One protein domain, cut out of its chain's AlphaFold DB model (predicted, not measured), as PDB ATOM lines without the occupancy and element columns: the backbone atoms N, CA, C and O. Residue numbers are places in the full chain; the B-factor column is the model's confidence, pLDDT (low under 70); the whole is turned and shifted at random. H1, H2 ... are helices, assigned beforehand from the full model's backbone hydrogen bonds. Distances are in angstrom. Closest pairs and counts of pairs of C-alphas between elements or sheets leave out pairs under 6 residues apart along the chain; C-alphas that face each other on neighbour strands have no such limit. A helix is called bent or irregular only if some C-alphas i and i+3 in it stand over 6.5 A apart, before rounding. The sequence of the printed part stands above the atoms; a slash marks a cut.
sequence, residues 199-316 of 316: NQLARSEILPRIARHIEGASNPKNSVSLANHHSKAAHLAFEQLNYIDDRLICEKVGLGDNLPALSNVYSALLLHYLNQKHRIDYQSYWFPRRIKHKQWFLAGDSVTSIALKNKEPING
ATOM      1  N   ASN A 199     -31.073  63.742  -3.657       63.88
ATOM      2  CA  ASN A 199     -30.602  63.747  -5.040       63.88
ATOM      3  C   ASN A 199     -29.061  63.635  -5.132       63.88
ATOM      4  O   ASN A 199     -28.516  62.838  -5.902       63.88
ATOM      5  N   GLN A 200     -28.333  64.367  -4.285       65.19
ATOM      6  CA  GLN A 200     -26.874  64.296  -4.208       65.19
ATOM      7  C   GLN A 200     -26.392  62.971  -3.601       65.19
ATOM      8  O   GLN A 200     -25.390  62.418  -4.064       65.19
ATOM      9  N   LEU A 201     -27.123  62.410  -2.637       65.44
ATOM     10  CA  LEU A 201     -26.863  61.085  -2.065       65.44
ATOM     11  C   LEU A 201     -27.007  59.976  -3.115       65.44
ATOM     12  O   LEU A 201     -26.117  59.129  -3.264       65.44
ATOM     13  N   ALA A 202     -28.096  60.005  -3.889       65.25
ATOM     14  CA  ALA A 202     -28.308  59.065  -4.981       65.25
ATOM     15  C   ALA A 202     -27.153  59.141  -5.992       65.25
ATOM     16  O   ALA A 202     -26.544  58.119  -6.327       65.25
ATOM     17  N   ARG A 203     -26.783  60.359  -6.408       68.56
ATOM     18  CA  ARG A 203     -25.750  60.602  -7.422       68.56
ATOM     19  C   ARG A 203     -24.324  60.273  -6.969       68.56
ATOM     20  O   ARG A 203     -23.551  59.762  -7.776       68.56
ATOM     21  N   SER A 204     -23.951  60.590  -5.730       66.31
ATOM     22  CA  SER A 204     -22.560  60.470  -5.263       66.31
ATOM     23  C   SER A 204     -22.205  59.081  -4.736       66.31
ATOM     24  O   SER A 204     -21.071  58.641  -4.923       66.31
ATOM     25  N   GLU A 205     -23.163  58.363  -4.143       66.81
ATOM     26  CA  GLU A 205     -22.859  57.140  -3.394       66.81
ATOM     27  C   GLU A 205     -23.556  55.905  -3.981       66.81
ATOM     28  O   GLU A 205     -22.913  54.883  -4.235       66.81
ATOM     29  N   ILE A 206     -24.863  55.990  -4.252       73.38
ATOM     30  CA  ILE A 206     -25.659  54.834  -4.698       73.38
ATOM     31  C   ILE A 206     -25.331  54.483  -6.147       73.38
ATOM     32  O   ILE A 206     -25.055  53.325  -6.464       73.38
ATOM     33  N   LEU A 207     -25.286  55.480  -7.027       75.19
ATOM     34  CA  LEU A 207     -25.030  55.242  -8.441       75.19
ATOM     35  C   LEU A 207     -23.629  54.698  -8.748       75.19
ATOM     36  O   LEU A 207     -23.535  53.687  -9.450       75.19
ATOM     37  N   PRO A 208     -22.533  55.275  -8.218       77.62
ATOM     38  CA  PRO A 208     -21.203  54.714  -8.428       77.62
ATOM     39  C   PRO A 208     -21.058  53.317  -7.827       77.62
ATOM     40  O   PRO A 208     -20.292  52.503  -8.341       77.62
ATOM     41  N   ARG A 209     -21.793  53.010  -6.752       76.94
ATOM     42  CA  ARG A 209     -21.844  51.667  -6.170       76.94
ATOM     43  C   ARG A 209     -22.542  50.669  -7.096       76.94
ATOM     44  O   ARG A 209     -22.034  49.562  -7.266       76.94
ATOM     45  N   ILE A 210     -23.649  51.059  -7.734       81.69
ATOM     46  CA  ILE A 210     -24.319  50.242  -8.757       81.69
ATOM     47  C   ILE A 210     -23.380  50.009  -9.944       81.69
ATOM     48  O   ILE A 210     -23.174  48.860 -10.328       81.69
ATOM     49  N   ALA A 211     -22.751  51.064 -10.475       83.38
ATOM     50  CA  ALA A 211     -21.812  50.960 -11.594       83.38
ATOM     51  C   ALA A 211     -20.641  50.012 -11.280       83.38
ATOM     52  O   ALA A 211     -20.358  49.103 -12.056       83.38
ATOM     53  N   ARG A 212     -20.040  50.131 -10.087       81.19
ATOM     54  CA  ARG A 212     -18.982  49.218  -9.617       81.19
ATOM     55  C   ARG A 212     -19.444  47.763  -9.532       81.19
ATOM     56  O   ARG A 212     -18.676  46.856  -9.839       81.19
ATOM     57  N   HIS A 213     -20.678  47.505  -9.098       82.75
ATOM     58  CA  HIS A 213     -21.213  46.142  -9.056       82.75
ATOM     59  C   HIS A 213     -21.574  45.600 -10.446       82.75
ATOM     60  O   HIS A 213     -21.397  44.407 -10.672       82.75
ATOM     61  N   ILE A 214     -22.000  46.452 -11.384       83.56
ATOM     62  CA  ILE A 214     -22.175  46.079 -12.797       83.56
ATOM     63  C   ILE A 214     -20.823  45.691 -13.409       83.56
ATOM     64  O   ILE A 214     -20.721  44.635 -14.025       83.56
ATOM     65  N   GLU A 215     -19.777  46.489 -13.187       82.44
ATOM     66  CA  GLU A 215     -18.422  46.207 -13.678       82.44
ATOM     67  C   GLU A 215     -17.819  44.946 -13.033       82.44
ATOM     68  O   GLU A 215     -17.222  44.103 -13.702       82.44
ATOM     69  N   GLY A 216     -18.048  44.752 -11.731       75.00
ATOM     70  CA  GLY A 216     -17.668  43.525 -11.030       75.00
ATOM     71  C   GLY A 216     -18.392  42.280 -11.555       75.00
ATOM     72  O   GLY A 216     -17.809  41.198 -11.583       75.00
ATOM     73  N   ALA A 217     -19.642  42.410 -12.004       79.56
ATOM     74  CA  ALA A 217     -20.383  41.317 -12.634       79.56
ATOM     75  C   ALA A 217     -19.998  41.094 -14.109       79.56
ATOM     76  O   ALA A 217     -20.154  39.981 -14.607       79.56
ATOM     77  N   SER A 218     -19.504  42.125 -14.802       78.44
ATOM     78  CA  SER A 218     -19.135  42.073 -16.222       78.44
ATOM     79  C   SER A 218     -17.690  41.633 -16.474       78.44
ATOM     80  O   SER A 218     -17.296  41.422 -17.622       78.44
ATOM     81  N   ASN A 219     -16.880  41.486 -15.422       77.38
ATOM     82  CA  ASN A 219     -15.499  41.042 -15.543       77.38
ATOM     83  C   ASN A 219     -15.429  39.536 -15.886       77.38
ATOM     84  O   ASN A 219     -15.785  38.709 -15.043       77.38
ATOM     85  N   PRO A 220     -14.889  39.152 -17.060       72.06
ATOM     86  CA  PRO A 220     -14.838  37.755 -17.500       72.06
ATOM     87  C   PRO A 220     -13.893  36.883 -16.662       72.06
ATOM     88  O   PRO A 220     -13.938  35.660 -16.756       72.06
ATOM     89  N   LYS A 221     -13.020  37.490 -15.847       73.19
ATOM     90  CA  LYS A 221     -12.113  36.769 -14.942       73.19
ATOM     91  C   LYS A 221     -12.803  36.306 -13.655       73.19
ATOM     92  O   LYS A 221     -12.221  35.524 -12.907       73.19
ATOM     93  N   ASN A 222     -14.003  36.808 -13.370       72.69
ATOM     94  CA  ASN A 222     -14.713  36.500 -12.138       72.69
ATOM     95  C   ASN A 222     -15.483  35.184 -12.266       72.69
ATOM     96  O   ASN A 222     -16.092  34.892 -13.290       72.69
ATOM     97  N   SER A 223     -15.486  34.387 -11.197       77.56
ATOM     98  CA  SER A 223     -16.295  33.172 -11.140       77.56
ATOM     99  C   SER A 223     -17.791  33.504 -11.114       77.56
ATOM    100  O   SER A 223     -18.207  34.550 -10.607       77.56
ATOM    101  N   VAL A 224     -18.623  32.560 -11.565       76.50
ATOM    102  CA  VAL A 224     -20.090  32.688 -11.538       76.50
ATOM    103  C   VAL A 224     -20.607  33.017 -10.129       76.50
ATOM    104  O   VAL A 224     -21.543  33.796  -9.972       76.50
ATOM    105  N   SER A 225     -19.980  32.484  -9.073       73.25
ATOM    106  CA  SER A 225     -20.354  32.787  -7.684       73.25
ATOM    107  C   SER A 225     -20.068  34.239  -7.285       73.25
ATOM    108  O   SER A 225     -20.889  34.851  -6.599       73.25
ATOM    109  N   LEU A 226     -18.951  34.813  -7.739       72.56
ATOM    110  CA  LEU A 226     -18.600  36.209  -7.484       72.56
ATOM    111  C   LEU A 226     -19.486  37.165  -8.296       72.56
ATOM    112  O   LEU A 226     -19.972  38.161  -7.758       72.56
ATOM    113  N   ALA A 227     -19.795  36.816  -9.549       74.19
ATOM    114  CA  ALA A 227     -20.779  37.534 -10.358       74.19
ATOM    115  C   ALA A 227     -22.173  37.533  -9.696       74.19
ATOM    116  O   ALA A 227     -22.845  38.563  -9.645       74.19
ATOM    117  N   ASN A 228     -22.582  36.413  -9.086       80.88
ATOM    118  CA  ASN A 228     -23.837  36.318  -8.331       80.88
ATOM    119  C   ASN A 228     -23.846  37.194  -7.070       80.88
ATOM    120  O   ASN A 228     -24.872  37.789  -6.738       80.88
ATOM    121  N   HIS A 229     -22.713  37.304  -6.370       81.88
ATOM    122  CA  HIS A 229     -22.580  38.226  -5.244       81.88
ATOM    123  C   HIS A 229     -22.770  39.683  -5.698       81.88
ATOM    124  O   HIS A 229     -23.546  40.422  -5.090       81.88
ATOM    125  N   HIS A 230     -22.127  40.074  -6.801       80.00
ATOM    126  CA  HIS A 230     -22.299  41.400  -7.395       80.00
ATOM    127  C   HIS A 230     -23.731  41.656  -7.881       80.00
ATOM    128  O   HIS A 230     -24.250  42.744  -7.649       80.00
ATOM    129  N   SER A 231     -24.405  40.654  -8.452       83.06
ATOM    130  CA  SER A 231     -25.827  40.730  -8.819       83.06
ATOM    131  C   SER A 231     -26.722  41.025  -7.615       83.06
ATOM    132  O   SER A 231     -27.519  41.963  -7.647       83.06
ATOM    133  N   LYS A 232     -26.549  40.285  -6.514       83.81
ATOM    134  CA  LYS A 232     -27.327  40.502  -5.289       83.81
ATOM    135  C   LYS A 232     -27.063  41.885  -4.685       83.81
ATOM    136  O   LYS A 232     -27.998  42.552  -4.248       83.81
ATOM    137  N   ALA A 233     -25.803  42.322  -4.671       78.75
ATOM    138  CA  ALA A 233     -25.420  43.634  -4.157       78.75
ATOM    139  C   ALA A 233     -25.963  44.784  -5.023       78.75
ATOM    140  O   ALA A 233     -26.427  45.785  -4.480       78.75
ATOM    141  N   ALA A 234     -25.962  44.628  -6.351       85.25
ATOM    142  CA  ALA A 234     -26.570  45.584  -7.272       85.25
ATOM    143  C   ALA A 234     -28.090  45.664  -7.076       85.25
ATOM    144  O   ALA A 234     -28.628  46.763  -7.020       85.25
ATOM    145  N   HIS A 235     -28.776  44.528  -6.906       85.12
ATOM    146  CA  HIS A 235     -30.225  44.504  -6.680       85.12
ATOM    147  C   HIS A 235     -30.627  45.265  -5.410       85.12
ATOM    148  O   HIS A 235     -31.530  46.094  -5.449       85.12
ATOM    149  N   LEU A 236     -29.891  45.062  -4.311       81.62
ATOM    150  CA  LEU A 236     -30.094  45.821  -3.074       81.62
ATOM    151  C   LEU A 236     -29.881  47.328  -3.275       81.62
ATOM    152  O   LEU A 236     -30.643  48.130  -2.745       81.62
ATOM    153  N   ALA A 237     -28.869  47.724  -4.051       80.19
ATOM    154  CA  ALA A 237     -28.623  49.132  -4.349       80.19
ATOM    155  C   ALA A 237     -29.714  49.741  -5.256       80.19
ATOM    156  O   ALA A 237     -30.093  50.892  -5.059       80.19
ATOM    157  N   PHE A 238     -30.274  48.969  -6.196       83.44
ATOM    158  CA  PHE A 238     -31.431  49.391  -6.993       83.44
ATOM    159  C   PHE A 238     -32.703  49.537  -6.149       83.44
ATOM    160  O   PHE A 238     -33.431  50.506  -6.332       83.44
ATOM    161  N   GLU A 239     -32.961  48.641  -5.188       82.31
ATOM    162  CA  GLU A 239     -34.077  48.812  -4.244       82.31
ATOM    163  C   GLU A 239     -33.942  50.102  -3.424       82.31
ATOM    164  O   GLU A 239     -34.931  50.792  -3.180       82.31
ATOM    165  N   GLN A 240     -32.720  50.440  -3.001       75.75
ATOM    166  CA  GLN A 240     -32.443  51.689  -2.287       75.75
ATOM    167  C   GLN A 240     -32.692  52.914  -3.171       75.75
ATOM    168  O   GLN A 240     -33.261  53.893  -2.695       75.75
ATOM    169  N   LEU A 241     -32.304  52.843  -4.446       80.25
ATOM    170  CA  LEU A 241     -32.535  53.908  -5.417       80.25
ATOM    171  C   LEU A 241     -34.030  54.119  -5.676       80.25
ATOM    172  O   LEU A 241     -34.494  55.245  -5.549       80.25
ATOM    173  N   ASN A 242     -34.789  53.047  -5.926       78.44
ATOM    174  CA  ASN A 242     -36.243  53.122  -6.114       78.44
ATOM    175  C   ASN A 242     -36.945  53.708  -4.884       78.44
ATOM    176  O   ASN A 242     -37.838  54.533  -5.015       78.44
ATOM    177  N   TYR A 243     -36.513  53.330  -3.677       72.50
ATOM    178  CA  TYR A 243     -37.074  53.895  -2.452       72.50
ATOM    179  C   TYR A 243     -36.819  55.407  -2.331       72.50
ATOM    180  O   TYR A 243     -37.671  56.139  -1.829       72.50
ATOM    181  N   ILE A 244     -35.642  55.883  -2.745       72.50
ATOM    182  CA  ILE A 244     -35.324  57.318  -2.749       72.50
ATOM    183  C   ILE A 244     -36.135  58.037  -3.829       72.50
ATOM    184  O   ILE A 244     -36.671  59.106  -3.552       72.50
ATOM    185  N   ASP A 245     -36.278  57.433  -5.008       73.38
ATOM    186  CA  ASP A 245     -37.079  57.955  -6.119       73.38
ATOM    187  C   ASP A 245     -38.551  58.139  -5.710       73.38
ATOM    188  O   ASP A 245     -39.090  59.240  -5.814       73.38
ATOM    189  N   ASP A 246     -39.159  57.120  -5.092       72.94
ATOM    190  CA  ASP A 246     -40.528  57.178  -4.560       72.94
ATOM    191  C   ASP A 246     -40.712  58.328  -3.553       72.94
ATOM    192  O   ASP A 246     -41.762  58.973  -3.496       72.94
ATOM    193  N   ARG A 247     -39.684  58.613  -2.742       68.25
ATOM    194  CA  ARG A 247     -39.721  59.703  -1.755       68.25
ATOM    195  C   ARG A 247     -39.553  61.076  -2.392       68.25
ATOM    196  O   ARG A 247     -40.304  61.977  -2.026       68.25
ATOM    197  N   LEU A 248     -38.644  61.210  -3.353       68.56
ATOM    198  CA  LEU A 248     -38.432  62.445  -4.109       68.56
ATOM    199  C   LEU A 248     -39.672  62.827  -4.927       68.56
ATOM    200  O   LEU A 248     -40.005  64.003  -5.018       68.56
ATOM    201  N   ILE A 249     -40.402  61.845  -5.465       66.19
ATOM    202  CA  ILE A 249     -41.660  62.076  -6.192       66.19
ATOM    203  C   ILE A 249     -42.778  62.560  -5.248       66.19
ATOM    204  O   ILE A 249     -43.607  63.388  -5.632       66.19
ATOM    205  N   CYS A 250     -42.822  62.069  -4.004       63.62
ATOM    206  CA  CYS A 250     -43.797  62.521  -3.004       63.62
ATOM    207  C   CYS A 250     -43.506  63.929  -2.457       63.62
ATOM    208  O   CYS A 250     -44.428  64.616  -2.002       63.62
ATOM    209  N   GLU A 251     -42.249  64.364  -2.478       62.94
ATOM    210  CA  GLU A 251     -41.819  65.662  -1.969       62.94
ATOM    211  C   GLU A 251     -42.013  66.733  -3.057       62.94
ATOM    212  O   GLU A 251     -41.152  67.002  -3.884       62.94
ATOM    213  N   LYS A 252     -43.205  67.347  -3.088       55.53
ATOM    214  CA  LYS A 252     -43.629  68.318  -4.125       55.53
ATOM    215  C   LYS A 252     -42.719  69.550  -4.280       55.53
ATOM    216  O   LYS A 252     -42.865  70.289  -5.254       55.53
ATOM    217  N   VAL A 253     -41.821  69.802  -3.332       53.78
ATOM    218  CA  VAL A 253     -40.899  70.941  -3.331       53.78
ATOM    219  C   VAL A 253     -39.613  70.520  -4.048       53.78
ATOM    220  O   VAL A 253     -38.873  69.685  -3.548       53.78
ATOM    221  N   GLY A 254     -39.352  71.078  -5.234       58.19
ATOM    222  CA  GLY A 254     -38.119  70.819  -5.998       58.19
ATOM    223  C   GLY A 254     -38.230  69.790  -7.133       58.19
ATOM    224  O   GLY A 254     -37.225  69.485  -7.768       58.19
ATOM    225  N   LEU A 255     -39.431  69.285  -7.450       57.34
ATOM    226  CA  LEU A 255     -39.642  68.339  -8.563       57.34
ATOM    227  C   LEU A 255     -39.111  68.876  -9.910       57.34
ATOM    228  O   LEU A 255     -38.522  68.123 -10.681       57.34
ATOM    229  N   GLY A 256     -39.297  70.173 -10.179       57.19
ATOM    230  CA  GLY A 256     -38.884  70.813 -11.434       57.19
ATOM    231  C   GLY A 256     -37.372  70.788 -11.675       57.19
ATOM    232  O   GLY A 256     -36.947  70.563 -12.805       57.19
ATOM    233  N   ASP A 257     -36.574  70.928 -10.614       62.62
ATOM    234  CA  ASP A 257     -35.109  70.937 -10.694       62.62
ATOM    235  C   ASP A 257     -34.517  69.525 -10.537       62.62
ATOM    236  O   ASP A 257     -33.502  69.181 -11.148       62.62
ATOM    237  N   ASN A 258     -35.183  68.663  -9.759       63.41
ATOM    238  CA  ASN A 258     -34.719  67.309  -9.472       63.41
ATOM    239  C   ASN A 258     -34.979  66.322 -10.620       63.41
ATOM    240  O   ASN A 258     -34.126  65.472 -10.877       63.41
ATOM    241  N   LEU A 259     -36.101  66.431 -11.347       64.88
ATOM    242  CA  LEU A 259     -36.427  65.509 -12.449       64.88
ATOM    243  C   LEU A 259     -35.399  65.529 -13.595       64.88
ATOM    244  O   LEU A 259     -34.958  64.451 -14.004       64.88
ATOM    245  N   PRO A 260     -34.993  66.696 -14.134       66.88
ATOM    246  CA  PRO A 260     -34.007  66.747 -15.213       66.88
ATOM    247  C   PRO A 260     -32.649  66.190 -14.774       66.88
ATOM    248  O   PRO A 260     -31.993  65.465 -15.526       66.88
ATOM    249  N   ALA A 261     -32.241  66.486 -13.534       64.44
ATOM    250  CA  ALA A 261     -31.001  65.982 -12.955       64.44
ATOM    251  C   ALA A 261     -31.026  64.452 -12.800       64.44
ATOM    252  O   ALA A 261     -30.085  63.784 -13.231       64.44
ATOM    253  N   LEU A 262     -32.112  63.892 -12.263       68.81
ATOM    254  CA  LEU A 262     -32.299  62.447 -12.120       68.81
ATOM    255  C   LEU A 262     -32.366  61.747 -13.481       68.81
ATOM    256  O   LEU A 262     -31.695  60.739 -13.682       68.81
ATOM    257  N   SER A 263     -33.098  62.302 -14.449       73.94
ATOM    258  CA  SER A 263     -33.243  61.731 -15.795       73.94
ATOM    259  C   SER A 263     -31.902  61.599 -16.527       73.94
ATOM    260  O   SER A 263     -31.578  60.530 -17.055       73.94
ATOM    261  N   ASN A 264     -31.068  62.645 -16.495       75.88
ATOM    262  CA  ASN A 264     -29.720  62.601 -17.073       75.88
ATOM    263  C   ASN A 264     -28.853  61.524 -16.412       75.88
ATOM    264  O   ASN A 264     -28.093  60.812 -17.068       75.88
ATOM    265  N   VAL A 265     -28.991  61.393 -15.098       72.12
ATOM    266  CA  VAL A 265     -28.214  60.479 -14.269       72.12
ATOM    267  C   VAL A 265     -28.640  59.015 -14.483       72.12
ATOM    268  O   VAL A 265     -27.781  58.150 -14.679       72.12
ATOM    269  N   TYR A 266     -29.944  58.733 -14.561       79.81
ATOM    270  CA  TYR A 266     -30.474  57.422 -14.946       79.81
ATOM    271  C   TYR A 266     -30.093  57.051 -16.380       79.81
ATOM    272  O   TYR A 266     -29.701  55.913 -16.634       79.81
ATOM    273  N   SER A 267     -30.137  58.012 -17.306       83.56
ATOM    274  CA  SER A 267     -29.744  57.801 -18.705       83.56
ATOM    275  C   SER A 267     -28.265  57.429 -18.825       83.56
ATOM    276  O   SER A 267     -27.920  56.490 -19.544       83.56
ATOM    277  N   ALA A 268     -27.389  58.096 -18.067       83.38
ATOM    278  CA  ALA A 268     -25.967  57.766 -18.019       83.38
ATOM    279  C   ALA A 268     -25.715  56.358 -17.451       83.38
ATOM    280  O   ALA A 268     -24.914  55.598 -18.005       83.38
ATOM    281  N   LEU A 269     -26.423  55.977 -16.382       84.62
ATOM    282  CA  LEU A 269     -26.325  54.637 -15.798       84.62
ATOM    283  C   LEU A 269     -26.860  53.557 -16.745       84.62
ATOM    284  O   LEU A 269     -26.247  52.497 -16.876       84.62
ATOM    285  N   LEU A 270     -27.965  53.829 -17.440       86.50
ATOM    286  CA  LEU A 270     -28.534  52.927 -18.436       86.50
ATOM    287  C   LEU A 270     -27.561  52.711 -19.597       86.50
ATOM    288  O   LEU A 270     -27.320  51.569 -19.982       86.50
ATOM    289  N   LEU A 271     -26.960  53.784 -20.116       88.81
ATOM    290  CA  LEU A 271     -25.957  53.707 -21.179       88.81
ATOM    291  C   LEU A 271     -24.747  52.879 -20.727       88.81
ATOM    292  O   LEU A 271     -24.303  51.979 -21.443       88.81
ATOM    293  N   HIS A 272     -24.263  53.111 -19.504       87.44
ATOM    294  CA  HIS A 272     -23.186  52.317 -18.919       87.44
ATOM    295  C   HIS A 272     -23.559  50.830 -18.795       87.44
ATOM    296  O   HIS A 272     -22.775  49.957 -19.169       87.44
ATOM    297  N   TYR A 273     -24.772  50.528 -18.329       87.75
ATOM    298  CA  TYR A 273     -25.264  49.159 -18.228       87.75
ATOM    299  C   TYR A 273     -25.362  48.478 -19.595       87.75
ATOM    300  O   TYR A 273     -24.896  47.351 -19.741       87.75
ATOM    301  N   LEU A 274     -25.919  49.148 -20.607       88.25
ATOM    302  CA  LEU A 274     -26.030  48.604 -21.963       88.25
ATOM    303  C   LEU A 274     -24.654  48.254 -22.545       88.25
ATOM    304  O   LEU A 274     -24.493  47.179 -23.126       88.25
ATOM    305  N   ASN A 275     -23.649  49.096 -22.293       88.69
ATOM    306  CA  ASN A 275     -22.270  48.833 -22.695       88.69
ATOM    307  C   ASN A 275     -21.647  47.631 -21.976       88.69
ATOM    308  O   ASN A 275     -20.798  46.969 -22.555       88.69
ATOM    309  N   GLN A 276     -22.043  47.317 -20.742       86.94
ATOM    310  CA  GLN A 276     -21.470  46.200 -19.976       86.94
ATOM    311  C   GLN A 276     -22.288  44.905 -20.080       86.94
ATOM    312  O   GLN A 276     -21.749  43.818 -19.881       86.94
ATOM    313  N   LYS A 277     -23.575  45.000 -20.434       87.50
ATOM    314  CA  LYS A 277     -24.543  43.892 -20.439       87.50
ATOM    315  C   LYS A 277     -24.063  42.671 -21.220       87.50
ATOM    316  O   LYS A 277     -24.294  41.551 -20.784       87.50
ATOM    317  N   HIS A 278     -23.400  42.882 -22.356       85.62
ATOM    318  CA  HIS A 278     -22.928  41.799 -23.223       85.62
ATOM    319  C   HIS A 278     -21.776  40.977 -22.622       85.62
ATOM    320  O   HIS A 278     -21.508  39.880 -23.097       85.62
ATOM    321  N   ARG A 279     -21.087  41.503 -21.601       85.81
ATOM    322  CA  ARG A 279     -19.953  40.837 -20.939       85.81
ATOM    323  C   ARG A 279     -20.363  40.062 -19.689       85.81
ATOM    324  O   ARG A 279     -19.562  39.301 -19.157       85.81
ATOM    325  N   ILE A 280     -21.587  40.266 -19.209       84.88
ATOM    326  CA  ILE A 280     -22.110  39.578 -18.031       84.88
ATOM    327  C   ILE A 280     -22.399  38.124 -18.401       84.88
ATOM    328  O   ILE A 280     -23.112  37.849 -19.366       84.88
ATOM    329  N   ASP A 281     -21.869  37.194 -17.609       80.88
ATOM    330  CA  ASP A 281     -22.066  35.762 -17.819       80.88
ATOM    331  C   ASP A 281     -23.561  35.393 -17.767       80.88
ATOM    332  O   ASP A 281     -24.259  35.678 -16.787       80.88
ATOM    333  N   TYR A 282     -24.049  34.718 -18.810       80.00
ATOM    334  CA  TYR A 282     -25.430  34.242 -18.916       80.00
ATOM    335  C   TYR A 282     -25.788  33.198 -17.847       80.00
ATOM    336  O   TYR A 282     -26.964  33.022 -17.526       80.00
ATOM    337  N   GLN A 283     -24.793  32.495 -17.293       80.31
ATOM    338  CA  GLN A 283     -24.986  31.533 -16.212       80.31
ATOM    339  C   GLN A 283     -25.170  32.214 -14.854       80.31
ATOM    340  O   GLN A 283     -25.660  31.576 -13.915       80.31
ATOM    341  N   SER A 284     -24.826  33.496 -14.726       80.81
ATOM    342  CA  SER A 284     -25.072  34.250 -13.499       80.81
ATOM    343  C   SER A 284     -26.574  34.478 -13.264       80.81
ATOM    344  O   SER A 284     -27.396  34.450 -14.180       80.81
ATOM    345  N   TYR A 285     -26.957  34.725 -12.012       83.06
ATOM    346  CA  TYR A 285     -28.318  35.124 -11.634       83.06
ATOM    347  C   TYR A 285     -28.621  36.597 -11.943       83.06
ATOM    348  O   TYR A 285     -29.667  37.099 -11.538       83.06
ATOM    349  N   TRP A 286     -27.735  37.287 -12.671       83.88
ATOM    350  CA  TRP A 286     -27.970  38.657 -13.115       83.88
ATOM    351  C   TRP A 286     -29.213  38.767 -14.003       83.88
ATOM    352  O   TRP A 286     -29.971  39.733 -13.910       83.88
ATOM    353  N   PHE A 287     -29.453  37.751 -14.835       85.06
ATOM    354  CA  PHE A 287     -30.660  37.648 -15.641       85.06
ATOM    355  C   PHE A 287     -31.665  36.707 -14.961       85.06
ATOM    356  O   PHE A 287     -31.308  35.580 -14.601       85.06
ATOM    357  N   PRO A 288     -32.931  37.128 -14.783       78.50
ATOM    358  CA  PRO A 288     -33.938  36.290 -14.154       78.50
ATOM    359  C   PRO A 288     -34.170  35.036 -14.998       78.50
ATOM    360  O   PRO A 288     -34.530  35.103 -16.176       78.50
ATOM    361  N   ARG A 289     -33.983  33.869 -14.383       79.56
ATOM    362  CA  ARG A 289     -34.247  32.586 -15.031       79.56
ATOM    363  C   ARG A 289     -35.750  32.353 -15.043       79.56
ATOM    364  O   ARG A 289     -36.369  32.204 -13.993       79.56
ATOM    365  N   ARG A 290     -36.343  32.296 -16.232       75.19
ATOM    366  CA  ARG A 290     -37.720  31.822 -16.376       75.19
ATOM    367  C   ARG A 290     -37.707  30.301 -16.314       75.19
ATOM    368  O   ARG A 290     -37.067  29.656 -17.142       75.19
ATOM    369  N   ILE A 291     -38.397  29.735 -15.329       68.69
ATOM    370  CA  ILE A 291     -38.602  28.289 -15.251       68.69
ATOM    371  C   ILE A 291     -39.538  27.922 -16.403       68.69
ATOM    372  O   ILE A 291     -40.731  28.217 -16.375       68.69
ATOM    373  N   LYS A 292     -38.985  27.323 -17.459       69.31
ATOM    374  CA  LYS A 292     -39.791  26.738 -18.525       69.31
ATOM    375  C   LYS A 292     -40.209  25.348 -18.059       69.31
ATOM    376  O   LYS A 292     -39.405  24.419 -18.085       69.31
ATOM    377  N   HIS A 293     -41.448  25.220 -17.592       68.75
ATOM    378  CA  HIS A 293     -42.021  23.914 -17.287       68.75
ATOM    379  C   HIS A 293     -42.071  23.083 -18.571       68.75
ATOM    380  O   HIS A 293     -42.396  23.600 -19.644       68.75
ATOM    381  N   LYS A 294     -41.719  21.797 -18.470       65.69
ATOM    382  CA  LYS A 294     -41.898  20.860 -19.578       65.69
ATOM    383  C   LYS A 294     -43.400  20.803 -19.868       65.69
ATOM    384  O   LYS A 294     -44.175  20.321 -19.050       65.69
ATOM    385  N   GLN A 295     -43.814  21.348 -21.008       69.75
ATOM    386  CA  GLN A 295     -45.198  21.292 -21.470       69.75
ATOM    387  C   GLN A 295     -45.464  19.885 -22.006       69.75
ATOM    388  O   GLN A 295     -45.509  19.669 -23.213       69.75
ATOM    389  N   TRP A 296     -45.599  18.917 -21.100       65.12
ATOM    390  CA  TRP A 296     -45.839  17.511 -21.438       65.12
ATOM    391  C   TRP A 296     -47.106  17.314 -22.277       65.12
ATOM    392  O   TRP A 296     -47.158  16.387 -23.069       65.12
ATOM    393  N   PHE A 297     -48.078  18.225 -22.168       66.50
ATOM    394  CA  PHE A 297     -49.284  18.252 -23.002       66.50
ATOM    395  C   PHE A 297     -49.028  18.564 -24.484       66.50
ATOM    396  O   PHE A 297     -49.843  18.210 -25.324       66.50
ATOM    397  N   LEU A 298     -47.920  19.236 -24.804       67.50
ATOM    398  CA  LEU A 298     -47.503  19.532 -26.181       67.50
ATOM    399  C   LEU A 298     -46.373  18.605 -26.647       67.50
ATOM    400  O   LEU A 298     -45.941  18.676 -27.796       67.50
ATOM    401  N   ALA A 299     -45.860  17.760 -25.751       64.31
ATOM    402  CA  ALA A 299     -44.864  16.762 -26.084       64.31
ATOM    403  C   ALA A 299     -45.593  15.559 -26.696       64.31
ATOM    404  O   ALA A 299     -46.441  14.961 -26.043       64.31
ATOM    405  N   GLY A 300     -45.292  15.231 -27.956       67.25
ATOM    406  CA  GLY A 300     -45.932  14.110 -28.650       67.25
ATOM    407  C   GLY A 300     -45.777  12.770 -27.914       67.25
ATOM    408  O   GLY A 300     -44.897  12.610 -27.063       67.25
ATOM    409  N   ASP A 301     -46.611  11.798 -28.286       67.94
ATOM    410  CA  ASP A 301     -46.816  10.511 -27.594       67.94
ATOM    411  C   ASP A 301     -45.533   9.713 -27.290       67.94
ATOM    412  O   ASP A 301     -45.456   8.940 -26.331       67.94
ATOM    413  N   SER A 302     -44.480   9.909 -28.082       67.94
ATOM    414  CA  SER A 302     -43.178   9.273 -27.867       67.94
ATOM    415  C   SER A 302     -42.459   9.797 -26.618       67.94
ATOM    416  O   SER A 302     -41.846   9.028 -25.883       67.94
ATOM    417  N   VAL A 303     -42.551  11.094 -26.329       66.44
ATOM    418  CA  VAL A 303     -41.848  11.726 -25.202       66.44
ATOM    419  C   VAL A 303     -42.592  11.474 -23.888       66.44
ATOM    420  O   VAL A 303     -41.966  11.245 -22.853       66.44
ATOM    421  N   THR A 304     -43.926  11.449 -23.931       66.12
ATOM    422  CA  THR A 304     -44.783  11.124 -22.780       66.12
ATOM    423  C   THR A 304     -44.704   9.643 -22.404       66.12
ATOM    424  O   THR A 304     -44.583   9.324 -21.220       66.12
ATOM    425  N   SER A 305     -44.675   8.728 -23.381       66.69
ATOM    426  CA  SER A 305     -44.526   7.287 -23.117       66.69
ATOM    427  C   SER A 305     -43.165   6.923 -22.510       66.69
ATOM    428  O   SER A 305     -43.102   6.109 -21.584       66.69
ATOM    429  N   ILE A 306     -42.079   7.566 -22.954       72.25
ATOM    430  CA  ILE A 306     -40.741   7.386 -22.367       72.25
ATOM    431  C   ILE A 306     -40.694   7.918 -20.924       72.25
ATOM    432  O   ILE A 306     -40.140   7.254 -20.046       72.25
ATOM    433  N   ALA A 307     -41.317   9.068 -20.647       65.38
ATOM    434  CA  ALA A 307     -41.374   9.639 -19.299       65.38
ATOM    435  C   ALA A 307     -42.180   8.763 -18.317       65.38
ATOM    436  O   ALA A 307     -41.731   8.514 -17.196       65.38
ATOM    437  N   LEU A 308     -43.323   8.222 -18.761       69.94
ATOM    438  CA  LEU A 308     -44.147   7.284 -17.986       69.94
ATOM    439  C   LEU A 308     -43.395   5.984 -17.672       69.94
ATOM    440  O   LEU A 308     -43.469   5.474 -16.553       69.94
ATOM    441  N   LYS A 309     -42.627   5.467 -18.638       71.06
ATOM    442  CA  LYS A 309     -41.826   4.247 -18.469       71.06
ATOM    443  C   LYS A 309     -40.673   4.435 -17.478       71.06
ATOM    444  O   LYS A 309     -40.359   3.511 -16.731       71.06
ATOM    445  N   ASN A 310     -40.094   5.635 -17.426       68.19
ATOM    446  CA  ASN A 310     -38.967   5.959 -16.549       68.19
ATOM    447  C   ASN A 310     -39.374   6.458 -15.147       68.19
ATOM    448  O   ASN A 310     -38.492   6.742 -14.340       68.19
ATOM    449  N   LYS A 311     -40.678   6.525 -14.824       56.88
ATOM    450  CA  LYS A 311     -41.213   6.988 -13.523       56.88
ATOM    451  C   LYS A 311     -40.632   8.335 -13.063       56.88
ATOM    452  O   LYS A 311     -40.432   8.549 -11.866       56.88
ATOM    453  N   GLU A 312     -40.365   9.251 -13.992       56.06
ATOM    454  CA  GLU A 312     -40.091  10.633 -13.599       56.06
ATOM    455  C   GLU A 312     -41.387  11.246 -13.042       56.06
ATOM    456  O   GLU A 312     -42.443  11.095 -13.662       56.06
ATOM    457  N   PRO A 313     -41.360  11.900 -11.865       50.66
ATOM    458  CA  PRO A 313     -42.562  12.480 -11.288       50.66
ATOM    459  C   PRO A 313     -43.083  13.601 -12.191       50.66
ATOM    460  O   PRO A 313     -42.421  14.620 -12.401       50.66
ATOM    461  N   ILE A 314     -44.295  13.406 -12.711       51.75
ATOM    462  CA  ILE A 314     -45.075  14.430 -13.405       51.75
ATOM    463  C   ILE A 314     -45.635  15.358 -12.321       51.75
ATOM    464  O   ILE A 314     -46.778  15.224 -11.900       51.75
ATOM    465  N   ASN A 315     -44.797  16.251 -11.800       46.53
ATOM    466  CA  ASN A 315     -45.267  17.293 -10.896       46.53
ATOM    467  C   ASN A 315     -45.836  18.438 -11.739       46.53
ATOM    468  O   ASN A 315     -45.094  19.079 -12.492       46.53
ATOM    469  N   GLY A 316     -47.156  18.619 -11.635       38.62
ATOM    470  CA  GLY A 316     -47.892  19.786 -12.125       38.62
ATOM    471  C   GLY A 316     -47.697  21.004 -11.238       38.62
ATOM    472  O   GLY A 316     -47.422  20.817 -10.031       38.62
TER     473      GLY A 316
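This is residues 199 to 316 of the 316 residues of an uncharacterized protein of Escherichia coli (UniProt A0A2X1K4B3). Three long helices, H1, H2 and H3, lie side by side, H1 packing on both others; beyond H3 a long link reaches away to short H4, which touches no helix. The printed part has 118 residues with four named helices, H1 to H4 in order, and is all helix. It is extended, radius of gyration of the C-alphas 21.5 A, spanning 67 by 38 by 19 A.

H1, residues 199 to 218, touches H2, residues 224 to 250, in a hairpin; their closest C-alphas, Ala 217 and Ala 227, are 4.4 A apart. H1 touches H3, residues 255 to 277, the same way at a shallow tilt of 8 degrees. H4, residues 301 to 309, is apart from these. Every O i to N i+4 pair is within hydrogen-bond range in H2 and H4, 14 of 16 in H1, 17 of 19 in H3.

H1 begins at C-alpha 199 (-30.602, 63.747, -5.040); it is only just irregular, C-alphas 204 and 207 being 6.6 A apart. H2 is 39.0 A long, H3 31.1 A. H4 ends at C-alpha 309 (-41.826, 4.247, -18.469).

The printed part has no cut. The 23-residue link H3 to H4 is long. pLDDT is under 70 in 47 residues, among them 291 to 305.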